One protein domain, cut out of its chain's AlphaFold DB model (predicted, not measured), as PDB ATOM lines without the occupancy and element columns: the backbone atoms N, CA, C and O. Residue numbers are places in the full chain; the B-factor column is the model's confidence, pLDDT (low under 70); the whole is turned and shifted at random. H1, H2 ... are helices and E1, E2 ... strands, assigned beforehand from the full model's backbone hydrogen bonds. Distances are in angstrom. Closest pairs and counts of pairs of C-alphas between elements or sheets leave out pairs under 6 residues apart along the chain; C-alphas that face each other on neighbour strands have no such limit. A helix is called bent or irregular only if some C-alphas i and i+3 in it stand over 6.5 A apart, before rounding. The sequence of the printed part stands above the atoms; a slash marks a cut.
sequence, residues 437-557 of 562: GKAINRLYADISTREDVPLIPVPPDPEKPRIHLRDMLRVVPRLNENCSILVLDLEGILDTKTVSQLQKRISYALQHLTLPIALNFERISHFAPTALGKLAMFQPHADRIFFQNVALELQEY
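Overview. This is residues 437 to 557 of the 562 residues of a protein of Gemmatimonadetes bacterium (UniProt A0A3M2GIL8). A twisted sheet of five strands has the long helix H2 and the short helix H1 side by side over one face, and H3 beside one end of H2. A long loop, residues 449 to 471, swings past one end of the sheet between E1 and E2. The printed part has 121 residues, with five named helices and five named strands in the order H1 E1 E2 E3 H2 E4 H3 H4 E5 H5; the sheet E1 E2 E3 E4 E5 is mixed, and so is the class, helices and strands. The whole is compact, with a radius of gyration of the C-alphas of 13.7 A, and rounded, spanning 36 by 29 by 26 A.

Along the chain. H1, residues 437 to 443, begins with C-alpha 437 at (53.240, 34.768, -67.567). E1 is residues 445 to 448, E2 residues 472 to 480 with 24.9 A, and E3 residues 485 to 494 with 22.3 A. H2, residues 496 to 512, measures 24.8 A from C-alpha 496 at (38.816, 38.057, -44.757). E4, residues 517 to 527, measures 20.7 A. H3 is residues 529 to 535, H4 residues 539 to 544, E5 residues 545 to 548. H5, residues 552 to 555, ends with C-alpha 555 at (53.519, 36.567, -36.054).

Arrangement. E1, E2 and E3 form a meander, each strand the antiparallel neighbour of the one before, with N 447 and O 473 at 2.8 A and N 476 and O 489 at 2.9 A. E3 and E4 are parallel, with N 488 and O 518 at 2.7 A; E4 and E5 are parallel, with N 519 and O 546 at 2.8 A. E3, H2, E4 and E4, H3 H4, E5 are strand-helix-strand units, parallel neighbour strands joined through helices, both with right-handed crossovers. E3 bends by 75 degrees at residue 491 and E4 by 90 degrees at residue 524. H1 and H2 are on the same face of the sheet, in two layers, helices over a sheet; H1 lies over E2 at a height over the sheet of 9.2 A. H1 and H2 touch, closest at the C-alphas of Ala 439 and Ala 509, 5.1 A, at a shallow tilt of 20 degrees, opposite ways. H2 touches H3 with residues 496 to 503 alone, closest at the C-alphas of Thr 496 and Ala 531, 4.4 A. H4 is irregular, C-alphas 540 and 543 being 8.7 A apart, and only grazes the sheet. H5 is not on the sheet. Every O i to N i+4 pair is within hydrogen-bond range in H1 and H2, 2 of 3 in H3 and 0 of 2 in H4, which has 1 of 3 O i to N i+3 pairs within range; H5 is too short for an O i to N i+4 pair.

Size, cuts and confidence. The C-alphas farthest apart, of Asp 452 and Asn 482, are 41.2 A apart. The printed part has no cut. The link from E1 to E2 is long, and within it residues 456 to 457 pair antiparallel with residues 526 to 527 of E4; the other links are tight. The mean pLDDT of the printed part is 79.4, and 31 residues are under 70, among them 460 to 470, 536 to 542 and 553 to 557.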
ATOM      1  N   GLY A 437      53.865  33.489 -67.225       92.62
ATOM      2  CA  GLY A 437      53.240  34.768 -67.567       92.62
ATOM      3  C   GLY A 437      51.739  34.806 -67.258       92.62
ATOM      4  O   GLY A 437      51.242  35.791 -66.704       92.62
ATOM      5  N   LYS A 438      51.004  33.716 -67.522       92.56
ATOM      6  CA  LYS A 438      49.572  33.598 -67.168       92.56
ATOM      7  C   LYS A 438      49.345  33.597 -65.657       92.56
ATOM      8  O   LYS A 438      48.425  34.251 -65.166       92.56
ATOM      9  N   ALA A 439      50.168  32.861 -64.915       91.44
ATOM     10  CA  ALA A 439      50.085  32.806 -63.463       91.44
ATOM     11  C   ALA A 439      50.414  34.167 -62.829       91.44
ATOM     12  O   ALA A 439      49.648  34.628 -61.986       91.44
ATOM     13  N   ILE A 440      51.467  34.851 -63.295       91.75
ATOM     14  CA  ILE A 440      51.818  36.220 -62.887       91.75
ATOM     15  C   ILE A 440      50.627  37.158 -63.114       91.75
ATOM     16  O   ILE A 440      50.208  37.848 -62.189       91.75
ATOM     17  N   ASN A 441      50.010  37.152 -64.299       90.94
ATOM     18  CA  ASN A 441      48.834  37.989 -64.570       90.94
ATOM     19  C   ASN A 441      47.648  37.684 -63.655       90.94
ATOM     20  O   ASN A 441      46.950  38.591 -63.213       90.94
ATOM     21  N   ARG A 442      47.409  36.405 -63.356       90.06
ATOM     22  CA  ARG A 442      46.319  35.996 -62.467       90.06
ATOM     23  C   ARG A 442      46.581  36.359 -61.007       90.06
ATOM     24  O   ARG A 442      45.625  36.567 -60.257       90.06
ATOM     25  N   LEU A 443      47.841  36.421 -60.596       91.00
ATOM     26  CA  LEU A 443      48.241  36.843 -59.258       91.00
ATOM     27  C   LEU A 443      48.208  38.365 -59.109       91.00
ATOM     28  O   LEU A 443      47.769  38.844 -58.069       91.00
ATOM     29  N   TYR A 444      48.597  39.105 -60.150       89.12
ATOM     30  CA  TYR A 444      48.546  40.565 -60.168       89.12
ATOM     31  C   TYR A 444      47.100  41.057 -60.008       89.12
ATOM     32  O   TYR A 444      46.243  40.781 -60.852       89.12
ATOM     33  N   ALA A 445      46.801  41.774 -58.923       86.25
ATOM     34  CA  ALA A 445      45.433  42.196 -58.631       86.25
ATOM     35  C   ALA A 445      45.349  43.360 -57.644       86.25
ATOM     36  O   ALA A 445      46.092  43.394 -56.670       86.25
ATOM     37  N   ASP A 446      44.346  44.215 -57.840       84.50
ATOM     38  CA  ASP A 446      43.813  45.100 -56.804       84.50
ATOM     39  C   ASP A 446      42.500  44.487 -56.292       84.50
ATOM     40  O   ASP A 446      41.561  44.255 -57.058       84.50
ATOM     41  N   ILE A 447      42.449  44.144 -55.005       86.88
ATOM     42  CA  ILE A 447      41.327  43.447 -54.374       86.88
ATOM     43  C   ILE A 447      40.687  44.383 -53.353       86.88
ATOM     44  O   ILE A 447      41.271  44.656 -52.311       86.88
ATOM     45  N   SER A 448      39.469  44.853 -53.618       84.19
ATOM     46  CA  SER A 448      38.762  45.735 -52.683       84.19
ATOM     47  C   SER A 448      38.420  45.019 -51.377       84.19
ATOM     48  O   SER A 448      37.885  43.896 -51.408       84.19
ATOM     49  N   THR A 449      38.633  45.707 -50.257       78.50
ATOM     50  CA  THR A 449      38.183  45.271 -48.930       78.50
ATOM     51  C   THR A 449      36.657  45.262 -48.859       78.50
ATOM     52  O   THR A 449      35.958  45.717 -49.778       78.50
ATOM     53  N   ARG A 450      36.096  44.633 -47.827       67.94
ATOM     54  CA  ARG A 450      34.650  44.697 -47.558       67.94
ATOM     55  C   ARG A 450      34.325  44.386 -46.101       67.94
ATOM     56  O   ARG A 450      33.455  43.557 -45.840       67.94
ATOM     57  N   GLU A 451      35.027  45.013 -45.170       60.66
ATOM     58  CA  GLU A 451      34.821  44.747 -43.751       60.66
ATOM     59  C   GLU A 451      34.545  46.019 -42.952       60.66
ATOM     60  O   GLU A 451      35.407  46.881 -42.823       60.66
ATOM     61  N   ASP A 452      33.351  46.067 -42.355       61.78
ATOM     62  CA  ASP A 452      33.003  46.934 -41.223       61.78
ATOM     63  C   ASP A 452      33.497  46.283 -39.912       61.78
ATOM     64  O   ASP A 452      32.741  46.077 -38.963       61.78
ATOM     65  N   VAL A 453      34.759  45.845 -39.889       65.12
ATOM     66  CA  VAL A 453      35.368  45.098 -38.777       65.12
ATOM     67  C   VAL A 453      36.566  45.902 -38.262       65.12
ATOM     68  O   VAL A 453      37.255  46.519 -39.077       65.12
ATOM     69  N   PRO A 454      36.841  45.945 -36.943       68.19
ATOM     70  CA  PRO A 454      37.988  46.682 -36.422       68.19
ATOM     71  C   PRO A 454      39.301  46.187 -37.038       68.19
ATOM     72  O   PRO A 454      39.700  45.038 -36.844       68.19
ATOM     73  N   LEU A 455      39.966  47.069 -37.780       78.94
ATOM     74  CA  LEU A 455      41.280  46.816 -38.355       78.94
ATOM     75  C   LEU A 455      42.367  47.201 -37.355       78.94
ATOM     76  O   LEU A 455      42.330  48.288 -36.775       78.94
ATOM     77  N   ILE A 456      43.359  46.330 -37.192       76.44
ATOM     78  CA  ILE A 456      44.546  46.623 -36.393       76.44
ATOM     79  C   ILE A 456      45.569  47.311 -37.310       76.44
ATOM     80  O   ILE A 456      45.915  46.739 -38.352       76.44
ATOM     81  N   PRO A 457      46.040  48.528 -36.981       78.00
ATOM     82  CA  PRO A 457      47.090  49.189 -37.745       78.00
ATOM     83  C   PRO A 457      48.432  48.486 -37.521       78.00
ATOM     84  O   PRO A 457      48.783  48.147 -36.393       78.00
ATOM     85  N   VAL A 458      49.197  48.305 -38.593       75.56
ATOM     86  CA  VAL A 458      50.588  47.844 -38.529       75.56
ATOM     87  C   VAL A 458      51.481  49.080 -38.398       75.56
ATOM     88  O   VAL A 458      51.370  49.986 -39.234       75.56
ATOM     89  N   PRO A 459      52.337  49.173 -37.362       70.25
ATOM     90  CA  PRO A 459      53.235  50.307 -37.207       70.25
ATOM     91  C   PRO A 459      54.109  50.477 -38.458       70.25
ATOM     92  O   PRO A 459      54.705  49.506 -38.926       70.25
ATOM     93  N   PRO A 460      54.193  51.690 -39.030       62.59
ATOM     94  CA  PRO A 460      55.030  51.914 -40.195       62.59
ATOM     95  C   PRO A 460      56.509  51.804 -39.812       62.59
ATOM     96  O   PRO A 460      56.939  52.378 -38.813       62.59
ATOM     97  N   ASP A 461      57.287  51.128 -40.654       63.59
ATOM     98  CA  ASP A 461      58.747  51.141 -40.588       63.59
ATOM     99  C   ASP A 461      59.256  52.580 -40.841       63.59
ATOM    100  O   ASP A 461      58.980  53.142 -41.911       63.59
ATOM    101  N   PRO A 462      59.950  53.218 -39.875       58.69
ATOM    102  CA  PRO A 462      60.364  54.617 -39.975       58.69
ATOM    103  C   PRO A 462      61.361  54.886 -41.110       58.69
ATOM    104  O   PRO A 462      61.487  56.038 -41.529       58.69
ATOM    105  N   GLU A 463      62.031  53.865 -41.648       61.56
ATOM    106  CA  GLU A 463      62.973  54.018 -42.763       61.56
ATOM    107  C   GLU A 463      62.300  53.962 -44.148       61.56
ATOM    108  O   GLU A 463      62.960  54.175 -45.170       61.56
ATOM    109  N   LYS A 464      60.985  53.698 -44.222       53.72
ATOM    110  CA  LYS A 464      60.292  53.413 -45.490       53.72
ATOM    111  C   LYS A 464      59.224  54.455 -45.850       53.72
ATOM    112  O   LYS A 464      58.501  54.959 -44.988       53.72
ATOM    113  N   PRO A 465      59.076  54.794 -47.148       49.84
ATOM    114  CA  PRO A 465      58.088  55.772 -47.595       49.84
ATOM    115  C   PRO A 465      56.654  55.274 -47.364       49.84
ATOM    116  O   PRO A 465      56.301  54.152 -47.730       49.84
ATOM    117  N   ARG A 466      55.799  56.140 -46.803       52.22
ATOM    118  CA  ARG A 466      54.371  55.856 -46.587       52.22
ATOM    119  C   ARG A 466      53.628  55.743 -47.920       52.22
ATOM    120  O   ARG A 466      53.664  56.668 -48.729       52.22
ATOM    121  N   ILE A 467      52.889  54.652 -48.112       53.72
ATOM    122  CA  ILE A 467      51.962  54.475 -49.236       53.72
ATOM    123  C   ILE A 467      50.530  54.574 -48.695       53.72
ATOM    124  O   ILE A 467      50.143  53.829 -47.799       53.72
ATOM    125  N   HIS A 468      49.731  55.499 -49.230       53.38
ATOM    126  CA  HIS A 468      48.313  55.624 -48.891       53.38
ATOM    127  C   HIS A 468      47.471  54.701 -49.781       53.38
ATOM    128  O   HIS A 468      47.026  55.106 -50.851       53.38
ATOM    129  N   LEU A 469      47.245  53.464 -49.339       54.41
ATOM    130  CA  LEU A 469      46.289  52.547 -49.967       54.41
ATOM    131  C   LEU A 469      44.993  52.581 -49.157       54.41
ATOM    132  O   LEU A 469      44.958  52.116 -48.022       54.41
ATOM    133  N   ARG A 470      43.944  53.195 -49.713       67.00
ATOM    134  CA  ARG A 470      42.605  53.199 -49.106       67.00
ATOM    135  C   ARG A 470      41.831  51.978 -49.610       67.00
ATOM    136  O   ARG A 470      41.794  51.744 -50.814       67.00
ATOM    137  N   ASP A 471      41.261  51.210 -48.686       75.25
ATOM    138  CA  ASP A 471      40.226  50.182 -48.895       75.25
ATOM    139  C   ASP A 471      40.524  49.045 -49.893       75.25
ATOM    140  O   ASP A 471      39.610  48.457 -50.478       75.25
ATOM    141  N   MET A 472      41.797  48.688 -50.105       85.94
ATOM    142  CA  MET A 472      42.174  47.587 -51.007       85.94
ATOM    143  C   MET A 472      43.440  46.842 -50.554       85.94
ATOM    144  O   MET A 472      44.291  47.399 -49.858       85.94
ATOM    145  N   LEU A 473      43.582  45.597 -51.019       88.62
ATOM    146  CA  LEU A 473      44.831  44.837 -51.067       88.62
ATOM    147  C   LEU A 473      45.352  44.813 -52.503       88.62
ATOM    148  O   LEU A 473      44.708  44.244 -53.385       88.62
ATOM    149  N   ARG A 474      46.538  45.364 -52.727       88.62
ATOM    150  CA  ARG A 474      47.272  45.226 -53.980       88.62
ATOM    151  C   ARG A 474      48.251  44.061 -53.884       88.62
ATOM    152  O   ARG A 474      48.976  43.934 -52.903       88.62
ATOM    153  N   VAL A 475      48.263  43.218 -54.910       90.88
ATOM    154  CA  VAL A 475      49.112  42.029 -55.022       90.88
ATOM    155  C   VAL A 475      50.025  42.207 -56.225       90.88
ATOM    156  O   VAL A 475      49.551  42.247 -57.364       90.88
ATOM    157  N   VAL A 476      51.331  42.307 -55.981       89.12
ATOM    158  CA  VAL A 476      52.345  42.493 -57.024       89.12
ATOM    159  C   VAL A 476      53.280  41.278 -57.053       89.12
ATOM    160  O   VAL A 476      54.179  41.179 -56.221       89.12
ATOM    161  N   PRO A 477      53.087  40.329 -57.985       90.38
ATOM    162  CA  PRO A 477      54.028  39.234 -58.195       90.38
ATOM    163  C   PRO A 477      55.357  39.739 -58.772       90.38
ATOM    164  O   PRO A 477      55.370  40.516 -59.726       90.38
ATOM    165  N   ARG A 478      56.469  39.233 -58.240       87.75
ATOM    166  CA  ARG A 478      57.833  39.406 -58.748       87.75
ATOM    167  C   ARG A 478      58.572  38.077 -58.716       87.75
ATOM    168  O   ARG A 478      58.575  37.389 -57.698       87.75
ATOM    169  N   LEU A 479      59.225  37.726 -59.816       84.75
ATOM    170  CA  LEU A 479      60.113  36.571 -59.848       84.75
ATOM    171  C   LEU A 479      61.461  36.954 -59.227       84.75
ATOM    172  O   LEU A 479      62.065  37.949 -59.624       84.75
ATOM    173  N   ASN A 480      61.931  36.172 -58.259       82.62
ATOM    174  CA  ASN A 480      63.308  36.232 -57.791       82.62
ATOM    175  C   ASN A 480      64.089  35.081 -58.435       82.62
ATOM    176  O   ASN A 480      63.930  33.926 -58.038       82.62
ATOM    177  N   GLU A 481      64.915  35.405 -59.430       69.00
ATOM    178  CA  GLU A 481      65.665  34.419 -60.217       69.00
ATOM    179  C   GLU A 481      66.731  33.693 -59.393       69.00
ATOM    180  O   GLU A 481      66.897  32.485 -59.546       69.00
ATOM    181  N   ASN A 482      67.374  34.386 -58.446       74.19
ATOM    182  CA  ASN A 482      68.437  33.812 -57.614       74.19
ATOM    183  C   ASN A 482      67.949  32.612 -56.793       74.19
ATOM    184  O   ASN A 482      68.710  31.683 -56.538       74.19
ATOM    185  N   CYS A 483      66.682  32.635 -56.374       75.56
ATOM    186  CA  CYS A 483      66.082  31.580 -55.559       75.56
ATOM    187  C   CYS A 483      64.965  30.818 -56.282       75.56
ATOM    188  O   CYS A 483      64.344  29.955 -55.671       75.56
ATOM    189  N   SER A 484      64.687  31.139 -57.554       84.00
ATOM    190  CA  SER A 484      63.578  30.564 -58.330       84.00
ATOM    191  C   SER A 484      62.259  30.531 -57.540       84.00
ATOM    192  O   SER A 484      61.599  29.499 -57.437       84.00
ATOM    193  N   ILE A 485      61.885  31.668 -56.946       87.81
ATOM    194  CA  ILE A 485      60.671  31.822 -56.131       87.81
ATOM    195  C   ILE A 485      59.844  33.005 -56.625       87.81
ATOM    196  O   ILE A 485      60.387  34.050 -56.995       87.81
ATOM    197  N   LEU A 486      58.520  32.852 -56.630       90.44
ATOM    198  CA  LEU A 486      57.602  33.934 -56.961       90.44
ATOM    199  C   LEU A 486      57.199  34.674 -55.683       90.44
ATOM    200  O   LEU A 486      56.443  34.156 -54.866       90.44
ATOM    201  N   VAL A 487      57.699  35.891 -55.505       91.19
ATOM    202  CA  VAL A 487      57.374  36.743 -54.359       91.19
ATOM    203  C   VAL A 487      56.125  37.557 -54.682       91.19
ATOM    204  O   VAL A 487      56.074  38.224 -55.710       91.19
ATOM    205  N   LEU A 488      55.108  37.516 -53.828       92.69
ATOM    206  CA  LEU A 488      53.935  38.381 -53.904       92.69
ATOM    207  C   LEU A 488      54.114  39.500 -52.889       92.69
ATOM    208  O   LEU A 488      53.945  39.274 -51.691       92.69
ATOM    209  N   ASP A 489      54.441  40.698 -53.363       90.44
ATOM    210  CA  ASP A 489      54.399  41.877 -52.507       90.44
ATOM    211  C   ASP A 489      52.941  42.249 -52.265       90.44
ATOM    212  O   ASP A 489      52.172  42.487 -53.206       90.44
ATOM    213  N   LEU A 490      52.562  42.253 -50.992       90.19
ATOM    214  CA  LEU A 490      51.225  42.588 -50.543       90.19
ATOM    215  C   LEU A 490      51.238  44.012 -49.989       90.19
ATOM    216  O   LEU A 490      51.948  44.312 -49.029       90.19
ATOM    217  N   GLU A 491      50.447  44.894 -50.595       87.94
ATOM    218  CA  GLU A 491      50.368  46.300 -50.201       87.94
ATOM    219  C   GLU A 491      48.927  46.667 -49.821       87.94
ATOM    220  O   GLU A 491      47.995  46.399 -50.581       87.94
ATOM    221  N   GLY A 492      48.723  47.323 -48.675       87.69
ATOM    222  CA  GLY A 492      47.415  47.873 -48.290       87.69
ATOM    223  C   GLY A 492      46.765  47.176 -47.098       87.69
ATOM    224  O   GLY A 492      47.365  47.142 -46.022       87.69
ATOM    225  N   ILE A 493      45.519  46.720 -47.251       86.88
ATOM    226  CA  ILE A 493      44.686  46.204 -46.151       86.88
ATOM    227  C   ILE A 493      44.399  44.714 -46.335       86.88
ATOM    228  O   ILE A 493      43.888  44.279 -47.368       86.88
ATOM    229  N   LEU A 494      44.669  43.930 -45.295       87.38
ATOM    230  CA  LEU A 494      44.399  42.499 -45.265       87.38
ATOM    231  C   LEU A 494      43.113  42.198 -44.472       87.38
ATOM    232  O   LEU A 494      43.092  42.332 -43.255       87.38
ATOM    233  N   ASP A 495      42.052  41.747 -45.136       87.44
ATOM    234  CA  ASP A 495      40.780  41.361 -44.515       87.44
ATOM    235  C   ASP A 495      40.371  39.940 -44.954       87.44
ATOM    236  O   ASP A 495      41.047  39.283 -45.758       87.44
ATOM    237  N   THR A 496      39.256  39.424 -44.439       85.88
ATOM    238  CA  THR A 496      38.816  38.057 -44.757       85.88
ATOM    239  C   THR A 496      38.538  37.860 -46.257       85.88
ATOM    240  O   THR A 496      38.766  36.771 -46.806       85.88
ATOM    241  N   LYS A 497      38.020  38.884 -46.945       86.56
ATOM    242  CA  LYS A 497      37.682  38.844 -48.374       86.56
ATOM    243  C   LYS A 497      38.941  38.925 -49.229       86.56
ATOM    244  O   LYS A 497      39.047  38.144 -50.182       86.56
ATOM    245  N   THR A 498      39.876  39.817 -48.906       88.94
ATOM    246  CA  THR A 498      41.129  39.964 -49.648       88.94
ATOM    247  C   THR A 498      41.954  38.687 -49.544       88.94
ATOM    248  O   THR A 498      42.365  38.165 -50.581       88.94
ATOM    249  N   VAL A 499      42.037  38.067 -48.358       88.38
ATOM    250  CA  VAL A 499      42.669  36.746 -48.180       88.38
ATOM    251  C   VAL A 499      41.963  35.651 -48.976       88.38
ATOM    252  O   VAL A 499      42.622  34.889 -49.681       88.38
ATOM    253  N   SER A 500      40.629  35.579 -48.939       87.94
ATOM    254  CA  SER A 500      39.889  34.540 -49.678       87.94
ATOM    255  C   SER A 500      40.110  34.636 -51.194       87.94
ATOM    256  O   SER A 500      40.152  33.624 -51.897       87.94
ATOM    257  N   GLN A 501      40.235  35.851 -51.734       89.50
ATOM    258  CA  GLN A 501      40.549  36.048 -53.149       89.50
ATOM    259  C   GLN A 501      42.019  35.765 -53.461       89.50
ATOM    260  O   GLN A 501      42.302  35.122 -54.474       89.50
ATOM    261  N   LEU A 502      42.935  36.196 -52.591       90.44
ATOM    262  CA  LEU A 502      44.362  35.904 -52.699       90.44
ATOM    263  C   LEU A 502      44.608  34.387 -52.720       90.44
ATOM    264  O   LEU A 502      45.296  33.896 -53.613       90.44
ATOM    265  N   GLN A 503      43.948  33.630 -51.838       88.56
ATOM    266  CA  GLN A 503      43.991  32.166 -51.804       88.56
ATOM    267  C   GLN A 503      43.608  31.540 -53.142       88.56
ATOM    268  O   GLN A 503      44.367  30.748 -53.686       88.56
ATOM    269  N   LYS A 504      42.472  31.941 -53.728       89.00
ATOM    270  CA  LYS A 504      42.027  31.419 -55.034       89.00
ATOM    271  C   LYS A 504      43.051  31.667 -56.145       89.00
ATOM    272  O   LYS A 504      43.199  30.838 -57.043       89.00
ATOM    273  N   ARG A 505      43.736  32.814 -56.110       91.81
ATOM    274  CA  ARG A 505      44.764  33.177 -57.097       91.81
ATOM    275  C   ARG A 505      46.042  32.364 -56.893       91.81
ATOM    276  O   ARG A 505      46.562  31.823 -57.865       91.81
ATOM    277  N   ILE A 506      46.487  32.215 -55.646       90.19
ATOM    278  CA  ILE A 506      47.639  31.384 -55.270       90.19
ATOM    279  C   ILE A 506      47.393  29.917 -55.616       90.19
ATOM    280  O   ILE A 506      48.226  29.312 -56.279       90.19
ATOM    281  N   SER A 507      46.231  29.356 -55.271       88.44
ATOM    282  CA  SER A 507      45.877  27.975 -55.624       88.44
ATOM    283  C   SER A 507      45.909  27.749 -57.132       88.44
ATOM    284  O   SER A 507      46.458  26.751 -57.587       88.44
ATOM    285  N   TYR A 508      45.385  28.691 -57.925       89.38
ATOM    286  CA  TYR A 508      45.506  28.614 -59.379       89.38
ATOM    287  C   TYR A 508      46.972  28.591 -59.825       89.38
ATOM    288  O   TYR A 508      47.343  27.745 -60.634       89.38
ATOM    289  N   ALA A 509      47.812  29.488 -59.302       90.31
ATOM    290  CA  ALA A 509      49.224  29.535 -59.666       90.31
ATOM    291  C   ALA A 509      49.959  28.236 -59.295       90.31
ATOM    292  O   ALA A 509      50.664  27.682 -60.130       90.31
ATOM    293  N   LEU A 510      49.731  27.690 -58.098       89.00
ATOM    294  CA  LEU A 510      50.377  26.460 -57.618       89.00
ATOM    295  C   LEU A 510      49.943  25.198 -58.375       89.00
ATOM    296  O   LEU A 510      50.724  24.253 -58.462       89.00
ATOM    297  N   GLN A 511      48.733  25.193 -58.947       88.06
ATOM    298  CA  GLN A 511      48.248  24.123 -59.829       88.06
ATOM    299  C   GLN A 511      48.907  24.135 -61.215       88.06
ATOM    300  O   GLN A 511      48.930  23.106 -61.883       88.06
ATOM    301  N   HIS A 512      49.402  25.290 -61.668       88.12
ATOM    302  CA  HIS A 512      49.918  25.474 -63.032       88.12
ATOM    303  C   HIS A 512      51.430  25.718 -63.082       88.12
ATOM    304  O   HIS A 512      52.016  25.683 -64.161       88.12
ATOM    305  N   LEU A 513      52.055  25.970 -61.932       88.12
ATOM    306  CA  LEU A 513      53.486  26.189 -61.778       88.12
ATOM    307  C   LEU A 513      54.061  25.200 -60.774       88.12
ATOM    308  O   LEU A 513      53.377  24.801 -59.835       88.12
ATOM    309  N   THR A 514      55.344  24.885 -60.920       87.19
ATOM    310  CA  THR A 514      56.146  24.157 -59.922       87.19
ATOM    311  C   THR A 514      56.868  25.094 -58.950       87.19
ATOM    312  O   THR A 514      57.271  24.662 -57.874       87.19
ATOM    313  N   LEU A 515      56.969  26.386 -59.282       86.94
ATOM    314  CA  LEU A 515      57.650  27.395 -58.470       86.94
ATOM    315  C   LEU A 515      56.998  27.556 -57.084       86.94
ATOM    316  O   LEU A 515      55.762  27.563 -56.995       86.94
ATOM    317  N   PRO A 516      57.792  27.703 -56.010       89.88
ATOM    318  CA  PRO A 516      57.286  28.142 -54.719       89.88
ATOM    319  C   PRO A 516      56.801  29.597 -54.770       89.88
ATOM    320  O   PRO A 516      57.212  30.379 -55.635       89.88
ATOM    321  N   ILE A 517      55.929  29.963 -53.831       90.25
ATOM    322  CA  ILE A 517      55.384  31.315 -53.685       90.25
ATOM    323  C   ILE A 517      55.732  31.856 -52.300       90.25
ATOM    324  O   ILE A 517      55.397  31.235 -51.298       90.25
ATOM    325  N   ALA A 518      56.360  33.027 -52.232       90.06
ATOM    326  CA  ALA A 518      56.564  33.754 -50.983       90.06
ATOM    327  C   ALA A 518      55.571  34.913 -50.875       90.06
ATOM    328  O   ALA A 518      55.411  35.676 -51.821       90.06
ATOM    329  N   LEU A 519      54.924  35.076 -49.727       90.38
ATOM    330  CA  LEU A 519      54.067  36.218 -49.422       90.38
ATOM    331  C   LEU A 519      54.870  37.238 -48.615       90.38
ATOM    332  O   LEU A 519      55.304  36.936 -47.503       90.38
ATOM    333  N   ASN A 520      55.075  38.428 -49.176       88.44
ATOM    334  CA  ASN A 520      55.801  39.515 -48.529       88.44
ATOM    335  C   ASN A 520      54.809  40.517 -47.916       88.44
ATOM    336  O   ASN A 520      54.051  41.166 -48.637       88.44
ATOM    337  N   PHE A 521      54.829  40.642 -46.586       86.69
ATOM    338  CA  PHE A 521      53.888  41.465 -45.807       86.69
ATOM    339  C   PHE A 521      54.408  42.873 -45.499       86.69
ATOM    340  O   PHE A 521      53.717  43.649 -44.845       86.69
ATOM    341  N   GLU A 522      55.593  43.223 -46.000       82.94
ATOM    342  CA  GLU A 522      56.301  44.468 -45.687       82.94
ATOM    343  C   GLU A 522      55.464  45.749 -45.862       82.94
ATOM    344  O   GLU A 522      55.698  46.737 -45.172       82.94
ATOM    345  N   ARG A 523      54.496  45.758 -46.789       84.06
ATOM    346  CA  ARG A 523      53.686  46.940 -47.136       84.06
ATOM    347  C   ARG A 523      52.222  46.826 -46.708       84.06
ATOM    348  O   ARG A 523      51.364  47.564 -47.204       84.06
ATOM    349  N   ILE A 524      51.924  45.919 -45.782       85.50
ATOM    350  CA  ILE A 524      50.607  45.837 -45.156       85.50
ATOM    351  C   ILE A 524      50.493  46.922 -44.092       85.50
ATOM    352  O   ILE A 524      51.330  47.050 -43.210       85.50
ATOM    353  N   SER A 525      49.437  47.720 -44.205       80.88
ATOM    354  CA  SER A 525      49.159  48.851 -43.315       80.88
ATOM    355  C   SER A 525      48.151  48.507 -42.224       80.88
ATOM    356  O   SER A 525      48.199  49.080 -41.141       80.88
ATOM    357  N   HIS A 526      47.224  47.595 -42.517       84.19
ATOM    358  CA  HIS A 526      46.142  47.205 -41.626       84.19
ATOM    359  C   HIS A 526      45.789  45.742 -41.849       84.19
ATOM    360  O   HIS A 526      45.856  45.253 -42.982       84.19
ATOM    361  N   PHE A 527      45.339  45.067 -40.795       84.12
ATOM    362  CA  PHE A 527      44.836  43.705 -40.908       84.12
ATOM    363  C   PHE A 527      43.632  43.435 -40.001       84.12
ATOM    364  O   PHE A 527      43.516  43.994 -38.910       84.12
ATOM    365  N   ALA A 528      42.752  42.538 -40.447       84.25
ATOM    366  CA  ALA A 528      41.721  41.925 -39.620       84.25
ATOM    367  C   ALA A 528      42.262  40.618 -38.999       84.25
ATOM    368  O   ALA A 528      42.785  39.775 -39.736       84.25
ATOM    369  N   PRO A 529      42.111  40.372 -37.683       77.94
ATOM    370  CA  PRO A 529      42.595  39.140 -37.042       77.94
ATOM    371  C   PRO A 529      42.068  37.847 -37.690       77.94
ATOM    372  O   PRO A 529      42.791  36.862 -37.837       77.94
ATOM    373  N   THR A 530      40.817  37.861 -38.160       78.25
ATOM    374  CA  THR A 530      40.179  36.734 -38.863       78.25
ATOM    375  C   THR A 530      40.840  36.400 -40.202       78.25
ATOM    376  O   THR A 530      40.754  35.259 -40.666       78.25
ATOM    377  N   ALA A 531      41.519  37.363 -40.830       79.38
ATOM    378  CA  ALA A 531      42.200  37.182 -42.106       79.38
ATOM    379  C   ALA A 531      43.444  36.284 -41.971       79.38
ATOM    380  O   ALA A 531      43.683  35.430 -42.828       79.38
ATOM    381  N   LEU A 532      44.198  36.414 -40.872       72.25
ATOM    382  CA  LEU A 532      45.417  35.629 -40.623       72.25
ATOM    383  C   LEU A 532      45.108  34.160 -40.341       72.25
ATOM    384  O   LEU A 532      45.755  33.280 -40.905       72.25
ATOM    385  N   GLY A 533      44.045  33.889 -39.575       69.88
ATOM    386  CA  GLY A 533      43.559  32.523 -39.367       69.88
ATOM    387  C   GLY A 533      43.216  31.819 -40.685       69.88
ATOM    388  O   GLY A 533      43.492  30.634 -40.844       69.88
ATOM    389  N   LYS A 534      42.692  32.551 -41.679       76.31
ATOM    390  CA  LYS A 534      42.469  32.000 -43.024       76.31
ATOM    391  C   LYS A 534      43.758  31.801 -43.809       76.31
ATOM    392  O   LYS A 534      43.864  30.780 -44.483       76.31
ATOM    393  N   LEU A 535      44.724  32.720 -43.730       72.38
ATOM    394  CA  LEU A 535      46.040  32.534 -44.358       72.38
ATOM    395  C   LEU A 535      46.731  31.264 -43.842       72.38
ATOM    396  O   LEU A 535      47.308  30.531 -44.634       72.38
ATOM    397  N   ALA A 536      46.588  30.933 -42.559       63.59
ATOM    398  CA  ALA A 536      47.130  29.703 -41.980       63.59
ATOM    399  C   ALA A 536      46.538  28.404 -42.578       63.59
ATOM    400  O   ALA A 536      47.122  27.332 -42.435       63.59
ATOM    401  N   MET A 537      45.395  28.475 -43.272       66.25
ATOM    402  CA  MET A 537      44.695  27.318 -43.846       66.25
ATOM    403  C   MET A 537      45.078  27.002 -45.307       66.25
ATOM    404  O   MET A 537      44.303  26.350 -46.008       66.25
ATOM    405  N   PHE A 538      46.262  27.398 -45.794       66.38
ATOM    406  CA  PHE A 538      46.809  26.956 -47.095       66.38
ATOM    407  C   PHE A 538      47.199  25.453 -47.109       66.38
ATOM    408  O   PHE A 538      48.276  25.064 -47.550       66.38
ATOM    409  N   GLN A 539      46.330  24.569 -46.625       56.59
ATOM    410  CA  GLN A 539      46.649  23.156 -46.410       56.59
ATOM    411  C   GLN A 539      46.978  22.325 -47.668       56.59
ATOM    412  O   GLN A 539      47.770  21.397 -47.533       56.59
ATOM    413  N   PRO A 540      46.472  22.615 -48.887       55.44
ATOM    414  CA  PRO A 540      46.804  21.788 -50.053       55.44
ATOM    415  C   PRO A 540      48.236  21.947 -50.596       55.44
ATOM    416  O   PRO A 540      48.649  21.118 -51.403       55.44
ATOM    417  N   HIS A 541      48.976  22.999 -50.216       64.25
ATOM    418  CA  HIS A 541      50.286  23.339 -50.809       64.25
ATOM    419  C   HIS A 541      51.253  24.006 -49.816       64.25
ATOM    420  O   HIS A 541      52.034  24.887 -50.186       64.25
ATOM    421  N   ALA A 542      51.150  23.659 -48.534       65.94
ATOM    422  CA  ALA A 542      51.880  24.353 -47.479       65.94
ATOM    423  C   ALA A 542      53.413  24.202 -47.593       65.94
ATOM    424  O   ALA A 542      54.152  25.053 -47.119       65.94
ATOM    425  N   ASP A 543      53.888  23.168 -48.291       77.94
ATOM    426  CA  ASP A 543      55.297  22.909 -48.615       77.94
ATOM    427  C   ASP A 543      55.892  23.887 -49.647       77.94
ATOM    428  O   ASP A 543      57.108  23.965 -49.811       77.94
ATOM    429  N   ARG A 544      55.040  24.638 -50.357       85.19
ATOM    430  CA  ARG A 544      55.434  25.547 -51.446       85.19
ATOM    431  C   ARG A 544      55.059  27.003 -51.187       85.19
ATOM    432  O   ARG A 544      55.201  27.827 -52.093       85.19
ATOM    433  N   ILE A 545      54.572  27.320 -49.989       85.88
ATOM    434  CA  ILE A 545      54.185  28.675 -49.593       85.88
ATOM    435  C   ILE A 545      55.069  29.132 -48.439       85.88
ATOM    436  O   ILE A 545      55.112  28.504 -47.389       85.88
ATOM    437  N   PHE A 546      55.728  30.266 -48.638       84.25
ATOM    438  CA  PHE A 546      56.625  30.883 -47.670       84.25
ATOM    439  C   PHE A 546      56.084  32.251 -47.255       84.25
ATOM    440  O   PHE A 546      55.381  32.912 -48.020       84.25
ATOM    441  N   PHE A 547      56.431  32.705 -46.055       83.94
ATOM    442  CA  PHE A 547      56.032  34.009 -45.524       83.94
ATOM    443  C   PHE A 547      57.295  34.830 -45.235       83.94
ATOM    444  O   PHE A 547      58.257  34.307 -44.682       83.94
ATOM    445  N   GLN A 548      57.319  36.103 -45.635       81.50
ATOM    446  CA  GLN A 548      58.469  37.001 -45.473       81.50
ATOM    447  C   GLN A 548      58.027  38.365 -44.931       81.50
ATOM    448  O   GLN A 548      56.922  38.827 -45.220       81.50
ATOM    449  N   ASN A 549      58.909  39.009 -44.158       76.50
ATOM    450  CA  ASN A 549      58.695  40.332 -43.552       76.50
ATOM    451  C   ASN A 549      57.353  40.455 -42.807       76.50
ATOM    452  O   ASN A 549      56.641  41.452 -42.920       76.50
ATOM    453  N   VAL A 550      56.993  39.408 -42.065       74.38
ATOM    454  CA  VAL A 550      55.800  39.382 -41.218       74.38
ATOM    455  C   VAL A 550      56.056  40.257 -39.989       74.38
ATOM    456  O   VAL A 550      56.942  39.941 -39.191       74.38
ATOM    457  N   ALA A 551      55.283  41.336 -39.831       69.81
ATOM    458  CA  ALA A 551      55.329  42.202 -38.650       69.81
ATOM    459  C   ALA A 551      55.106  41.395 -37.356       69.81
ATOM    460  O   ALA A 551      54.352  40.422 -37.370       69.81
ATOM    461  N   LEU A 552      55.745  41.784 -36.247       70.12
ATOM    462  CA  LEU A 552      55.673  41.055 -34.968       70.12
ATOM    463  C   LEU A 552      54.220  40.827 -34.521       70.12
ATOM    464  O   LEU A 552      53.866  39.736 -34.085       70.12
ATOM    465  N   GLU A 553      53.360  41.818 -34.740       68.19
ATOM    466  CA  GLU A 553      51.929  41.797 -34.432       68.19
ATOM    467  C   GLU A 553      51.143  40.766 -35.263       68.19
ATOM    468  O   GLU A 553      50.071  40.327 -34.857       68.19
ATOM    469  N   LEU A 554      51.666  40.363 -36.428       66.50
ATOM    470  CA  LEU A 554      51.093  39.321 -37.285       66.50
ATOM    471  C   LEU A 554      51.638  37.923 -36.937       66.50
ATOM    472  O   LEU A 554      50.976  36.924 -37.222       66.50
ATOM    473  N   GLN A 555      52.830  37.836 -36.331       69.56
ATOM    474  CA  GLN A 555      53.519  36.567 -36.054       69.56
ATOM    475  C   GLN A 555      52.794  35.703 -35.017       69.56
ATOM    476  O   GLN A 555      52.855  34.482 -35.107       69.56
ATOM    477  N   GLU A 556      52.074  36.305 -34.066       65.31
ATOM    478  CA  GLU A 556      51.298  35.567 -33.055       65.31
ATOM    479  C   GLU A 556      50.115  34.784 -33.654       65.31
ATOM    480  O   GLU A 556      49.632  33.824 -33.052       65.31
ATOM    481  N   TYR A 557      49.666  35.173 -34.851       63.03
ATOM    482  CA  TYR A 557      48.485  34.625 -35.523       63.03
ATOM    483  C   TYR A 557      48.821  33.744 -36.729       63.03
ATOM    484  O   TYR A 557      47.942  33.047 -37.244       63.03
TER     485      TYR A 557